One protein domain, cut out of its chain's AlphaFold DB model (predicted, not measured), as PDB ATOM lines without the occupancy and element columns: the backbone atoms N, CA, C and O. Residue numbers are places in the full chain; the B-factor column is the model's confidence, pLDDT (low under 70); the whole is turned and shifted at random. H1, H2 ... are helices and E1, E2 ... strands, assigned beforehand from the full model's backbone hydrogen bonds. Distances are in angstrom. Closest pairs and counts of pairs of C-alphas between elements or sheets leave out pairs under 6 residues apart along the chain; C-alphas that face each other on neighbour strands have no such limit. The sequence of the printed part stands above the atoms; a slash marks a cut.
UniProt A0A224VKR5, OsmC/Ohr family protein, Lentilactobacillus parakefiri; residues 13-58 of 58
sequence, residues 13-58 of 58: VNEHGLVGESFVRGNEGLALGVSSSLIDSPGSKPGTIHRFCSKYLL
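This is residues 13 to 58 of the 58 residues of the protein "OsmC/Ohr family protein" of Lentilactobacillus parakefiri (UniProt A0A224VKR5). A two-stranded hairpin, E1 and E2, has one helix, H1, packed over one of its faces, nearer to E2 than to E1. Between E2 and H1 the chain folds back through a loop, residues 36 to 45. The printed part has 46 residues, with two named strands and one named helix in the order E1, E2, H1; the sheet E1 - E2 is antiparallel and the class is mixed. It is compact, with a radius of gyration of the C-alphas of 10.4 A, yet elongated, spanning 31 by 18 by 12 A.

E1, residues 19 to 24, begins at C-alpha 19 (195.908, 209.299, 196.353) and is 16.4 A long. E2, residues 27 to 35, is 20.4 A long and bends by 67 degrees at residue 30. H1, residues 46 to 56, is 16.0 A long and ends at C-alpha 56 (197.539, 195.757, 214.107).

The hairpin E1 and E2 is antiparallel at 152 degrees; N 32 and O 22 are within hydrogen-bond range at 2.8 A. Residues 13 to 14 pair antiparallel with residues 22 to 23 of E1. The closest C-alphas of E2 and H1, Val 34 and Pro 46, are 6.7 A apart. E1 and H1 are near each other, with 5 pairs of C-alphas within 10 A. In H1 every O i to N i+4 pair is within hydrogen-bond range.

The C-alphas farthest apart, Asp 40 and Leu 58, are 31.7 A apart. The printed part has no cut and no long link. Confidence is under 70 at residues 42 to 43, 46 to 47 and 50 to 58.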
ATOM      1  N   VAL A  13     193.625 196.795 200.196       83.75
ATOM      2  CA  VAL A  13     193.095 197.278 198.923       83.75
ATOM      3  C   VAL A  13     193.287 198.787 198.835       83.75
ATOM      4  O   VAL A  13     193.056 199.501 199.806       83.75
ATOM      5  N   ASN A  14     193.702 199.258 197.660       83.31
ATOM      6  CA  ASN A  14     193.701 200.664 197.272       83.31
ATOM      7  C   ASN A  14     193.117 200.767 195.860       83.31
ATOM      8  O   ASN A  14     193.777 200.387 194.892       83.31
ATOM      9  N   GLU A  15     191.891 201.268 195.738       82.75
ATOM     10  CA  GLU A  15     191.204 201.372 194.442       82.75
ATOM     11  C   GLU A  15     191.479 202.703 193.725       82.75
ATOM     12  O   GLU A  15     191.229 202.830 192.528       82.75
ATOM     13  N   HIS A  16     192.035 203.691 194.433       81.06
ATOM     14  CA  HIS A  16     192.189 205.067 193.947       81.06
ATOM     15  C   HIS A  16     193.626 205.414 193.512       81.06
ATOM     16  O   HIS A  16     193.889 206.494 192.981       81.06
ATOM     17  N   GLY A  17     194.567 204.480 193.668       77.44
ATOM     18  CA  GLY A  17     195.917 204.594 193.121       77.44
ATOM     19  C   GLY A  17     196.830 205.495 193.955       77.44
ATOM     20  O   GLY A  17     197.185 205.154 195.084       77.44
ATOM     21  N   LEU A  18     197.294 206.608 193.377       75.75
ATOM     22  CA  LEU A  18     198.346 207.442 193.981       75.75
ATOM     23  C   LEU A  18     197.855 208.324 195.138       75.75
ATOM     24  O   LEU A  18     198.684 208.744 195.940       75.75
ATOM     25  N   VAL A  19     196.553 208.600 195.229       76.38
ATOM     26  CA  VAL A  19     195.908 209.299 196.353       76.38
ATOM     27  C   VAL A  19     194.592 208.604 196.644       76.38
ATOM     28  O   VAL A  19     193.862 208.271 195.714       76.38
ATOM     29  N   GLY A  20     194.265 208.435 197.918       78.06
ATOM     30  CA  GLY A  20     192.947 207.974 198.328       78.06
ATOM     31  C   GLY A  20     193.003 207.257 199.658       78.06
ATOM     32  O   GLY A  20     193.865 207.529 200.491       78.06
ATOM     33  N   GLU A  21     192.082 206.331 199.857       82.06
ATOM     34  CA  GLU A  21     192.031 205.511 201.053       82.06
ATOM     35  C   GLU A  21     192.453 204.085 200.727       82.06
ATOM     36  O   GLU A  21     192.160 203.543 199.660       82.06
ATOM     37  N   SER A  22     193.200 203.492 201.644       82.69
ATOM     38  CA  SER A  22     193.533 202.081 201.601       82.69
ATOM     39  C   SER A  22     193.026 201.409 202.859       82.69
ATOM     40  O   SER A  22     193.182 201.945 203.956       82.69
ATOM     41  N   PHE A  23     192.445 200.229 202.705       82.75
ATOM     42  CA  PHE A  23     191.760 199.529 203.785       82.75
ATOM     43  C   PHE A  23     192.047 198.033 203.745       82.75
ATOM     44  O   PHE A  23     192.465 197.483 202.722       82.75
ATOM     45  N   VAL A  24     191.827 197.366 204.874       83.62
ATOM     46  CA  VAL A  24     191.886 195.906 204.954       83.62
ATOM     47  C   VAL A  24     190.553 195.340 204.490       83.62
ATOM     48  O   VAL A  24     189.505 195.678 205.039       83.62
ATOM     49  N   ARG A  25     190.575 194.466 203.485       80.81
ATOM     50  CA  ARG A  25     189.354 193.836 202.976       80.81
ATOM     51  C   ARG A  25     188.694 192.990 204.069       80.81
ATOM     52  O   ARG A  25     189.346 192.119 204.649       80.81
ATOM     53  N   GLY A  26     187.409 193.241 204.330       80.38
ATOM     54  CA  GLY A  26     186.654 192.605 205.416       80.38
ATOM     55  C   GLY A  26     186.817 193.286 206.781       80.38
ATOM     56  O   GLY A  26     186.232 192.823 207.759       80.38
ATOM     57  N   ASN A  27     187.604 194.365 206.863       74.88
ATOM     58  CA  ASN A  27     187.648 195.279 208.002       74.88
ATOM     59  C   ASN A  27     187.921 196.708 207.509       74.88
ATOM     60  O   ASN A  27     188.968 197.303 207.775       74.88
ATOM     61  N   GLU A  28     186.958 197.253 206.773       78.19
ATOM     62  CA  GLU A  28     187.023 198.576 206.149       78.19
ATOM     63  C   GLU A  28     187.100 199.708 207.188       78.19
ATOM     64  O   GLU A  28     187.553 200.801 206.876       78.19
ATOM     65  N   GLY A  29     186.726 199.444 208.447       74.12
ATOM     66  CA  GLY A  29     186.951 200.368 209.563       74.12
ATOM     67  C   GLY A  29     188.433 200.554 209.914       74.12
ATOM     68  O   GLY A  29     188.794 201.529 210.574       74.12
ATOM     69  N   LEU A  30     189.303 199.648 209.457       75.81
ATOM     70  CA  LEU A  30     190.754 199.759 209.552       75.81
ATOM     71  C   LEU A  30     191.316 200.344 208.245       75.81
ATOM     72  O   LEU A  30     192.011 199.670 207.478       75.81
ATOM     73  N   ALA A  31     190.982 201.608 207.999       78.06
ATOM     74  CA  ALA A  31     191.384 202.350 206.813       78.06
ATOM     75  C   ALA A  31     192.398 203.458 207.128       78.06
ATOM     76  O   ALA A  31     192.444 204.014 208.228       78.06
ATOM     77  N   LEU A  32     193.249 203.759 206.150       79.75
ATOM     78  CA  LEU A  32     194.263 204.800 206.231       79.75
ATOM     79  C   LEU A  32     194.290 205.587 204.921       79.75
ATOM     80  O   LEU A  32     194.467 205.018 203.843       79.75
ATOM     81  N   GLY A  33     194.190 206.912 205.023       80.06
ATOM     82  CA  GLY A  33     194.440 207.800 203.893       80.06
ATOM     83  C   GLY A  33     195.890 207.676 203.428       80.06
ATOM     84  O   GLY A  33     196.822 207.857 204.223       80.06
ATOM     85  N   VAL A  34     196.088 207.380 202.148       77.25
ATOM     86  CA  VAL A  34     197.395 207.203 201.521       77.25
ATOM     87  C   VAL A  34     197.644 208.210 200.410       77.25
ATOM     88  O   VAL A  34     196.741 208.613 199.678       77.25
ATOM     89  N   SER A  35     198.910 208.583 200.262       77.62
ATOM     90  CA  SER A  35     199.392 209.327 199.104       77.62
ATOM     91  C   SER A  35     200.780 208.847 198.688       77.62
ATOM     92  O   SER A  35     201.597 208.406 199.502       77.62
ATOM     93  N   SER A  36     201.053 208.892 197.389       72.06
ATOM     94  CA  SER A  36     202.351 208.540 196.829       72.06
ATOM     95  C   SER A  36     203.346 209.678 197.008       72.06
ATOM     96  O   SER A  36     203.020 210.838 196.800       72.06
ATOM     97  N   SER A  37     204.607 209.342 197.279       72.25
ATOM     98  CA  SER A  37     205.707 210.311 197.271       72.25
ATOM     99  C   SER A  37     206.031 210.877 195.882       72.25
ATOM    100  O   SER A  37     206.873 211.761 195.782       72.25
ATOM    101  N   LEU A  38     205.420 210.344 194.819       72.94
ATOM    102  CA  LEU A  38     205.560 210.842 193.446       72.94
ATOM    103  C   LEU A  38     204.725 212.103 193.177       72.94
ATOM    104  O   LEU A  38     204.878 212.714 192.124       72.94
ATOM    105  N   ILE A  39     203.835 212.471 194.101       71.94
ATOM    106  CA  ILE A  39     202.942 213.622 193.989       71.94
ATOM    107  C   ILE A  39     202.877 214.353 195.331       71.94
ATOM    108  O   ILE A  39     202.955 213.737 196.393       71.94
ATOM    109  N   ASP A  40     202.735 215.673 195.290       73.50
ATOM    110  CA  ASP A  40     202.617 216.484 196.500       73.50
ATOM    111  C   ASP A  40     201.159 216.491 196.979       73.50
ATOM    112  O   ASP A  40     200.356 217.341 196.597       73.50
ATOM    113  N   SER A  41     200.784 215.455 197.734       71.50
ATOM    114  CA  SER A  41     199.430 215.276 198.264       71.50
ATOM    115  C   SER A  41     199.470 214.815 199.722       71.50
ATOM    116  O   SER A  41     200.264 213.928 200.059       71.50
ATOM    117  N   PRO A  42     198.585 215.339 200.591       65.06
ATOM    118  CA  PRO A  42     198.466 214.862 201.963       65.06
ATOM    119  C   PRO A  42     198.011 213.395 201.982       65.06
ATOM    120  O   PRO A  42     197.090 213.012 201.263       65.06
ATOM    121  N   GLY A  43     198.684 212.571 202.786       68.81
ATOM    122  CA  GLY A  43     198.405 211.141 202.909       68.81
ATOM    123  C   GLY A  43     199.601 210.349 203.436       68.81
ATOM    124  O   GLY A  43     200.743 210.814 203.458       68.81
ATOM    125  N   SER A  44     199.334 209.139 203.918       73.19
ATOM    126  CA  SER A  44     200.373 208.226 204.388       73.19
ATOM    127  C   SER A  44     201.063 207.557 203.206       73.19
ATOM    128  O   SER A  44     200.419 207.005 202.318       73.19
ATOM    129  N   LYS A  45     202.395 207.558 203.203       72.94
ATOM    130  CA  LYS A  45     203.158 206.876 202.153       72.94
ATOM    131  C   LYS A  45     202.879 205.367 202.162       72.94
ATOM    132  O   LYS A  45     202.657 204.808 203.240       72.94
ATOM    133  N   PRO A  46     203.007 204.669 201.019       68.00
ATOM    134  CA  PRO A  46     202.797 203.222 200.943       68.00
ATOM    135  C   PRO A  46     203.601 202.419 201.982       68.00
ATOM    136  O   PRO A  46     203.082 201.487 202.581       68.00
ATOM    137  N   GLY A  47     204.844 202.811 202.295       67.81
ATOM    138  CA  GLY A  47     205.635 202.145 203.343       67.81
ATOM    139  C   GLY A  47     205.025 202.237 204.752       67.81
ATOM    140  O   GLY A  47     205.170 201.320 205.560       67.81
ATOM    141  N   THR A  48     204.288 203.310 205.049       71.31
ATOM    142  CA  THR A  48     203.570 203.474 206.320       71.31
ATOM    143  C   THR A  48     202.425 202.473 206.443       71.31
ATOM    144  O   THR A  48     202.184 201.977 207.542       71.31
ATOM    145  N   ILE A  49     201.768 202.105 205.334       71.50
ATOM    146  CA  ILE A  49     200.675 201.125 205.374       71.50
ATOM    147  C   ILE A  49     201.168 199.719 205.704       71.50
ATOM    148  O   ILE A  49     200.516 198.991 206.451       71.50
ATOM    149  N   HIS A  50     202.362 199.366 205.225       67.19
ATOM    150  CA  HIS A  50     203.004 198.106 205.580       67.19
ATOM    151  C   HIS A  50     203.284 198.043 207.088       67.19
ATOM    152  O   HIS A  50     202.983 197.050 207.751       67.19
ATOM    153  N   ARG A  51     203.781 199.148 207.658       67.25
ATOM    154  CA  ARG A  51     204.035 199.263 209.099       67.25
ATOM    155  C   ARG A  51     202.751 199.233 209.930       67.25
ATOM    156  O   ARG A  51     202.745 198.661 211.014       67.25
ATOM    157  N   PHE A  52     201.684 199.850 209.427       68.06
ATOM    158  CA  PHE A  52     200.363 199.819 210.043       68.06
ATOM    159  C   PHE A  52     199.827 198.384 210.100       68.06
ATOM    160  O   PHE A  52     199.531 197.891 211.185       68.06
ATOM    161  N   CYS A  53     199.832 197.660 208.980       65.31
ATOM    162  CA  CYS A  53     199.368 196.272 208.958       65.31
ATOM    163  C   CYS A  53     200.181 195.375 209.900       65.31
ATOM    164  O   CYS A  53     199.602 194.651 210.699       65.31
ATOM    165  N   SER A  54     201.513 195.492 209.899       63.56
ATOM    166  CA  SER A  54     202.371 194.695 210.790       63.56
ATOM    167  C   SER A  54     202.122 194.931 212.285       63.56
ATOM    168  O   SER A  54     202.513 194.089 213.085       63.56
ATOM    169  N   LYS A  55     201.548 196.071 212.684       63.31
ATOM    170  CA  LYS A  55     201.324 196.407 214.099       63.31
ATOM    171  C   LYS A  55     199.940 195.987 214.603       63.31
ATOM    172  O   LYS A  55     199.785 195.772 215.798       63.31
ATOM    173  N   TYR A  56     198.943 195.952 213.724       61.56
ATOM    174  CA  TYR A  56     197.539 195.757 214.107       61.56
ATOM    175  C   TYR A  56     196.957 194.406 213.668       61.56
ATOM    176  O   TYR A  56     195.856 194.070 214.092       61.56
ATOM    177  N   LEU A  57     197.670 193.645 212.833       58.47
ATOM    178  CA  LEU A  57     197.259 192.315 212.357       58.47
ATOM    179  C   LEU A  57     198.165 191.167 212.842       58.47
ATOM    180  O   LEU A  57     197.966 190.032 212.413       58.47
ATOM    181  N   LEU A  58     199.136 191.451 213.717       52.81
ATOM    182  CA  LEU A  58     199.994 190.467 214.387       52.81
ATOM    183  C   LEU A  58     199.815 190.545 215.903       52.81
ATOM    184  O   LEU A  58     199.730 191.685 216.414       52.81
TER     185      LEU A  58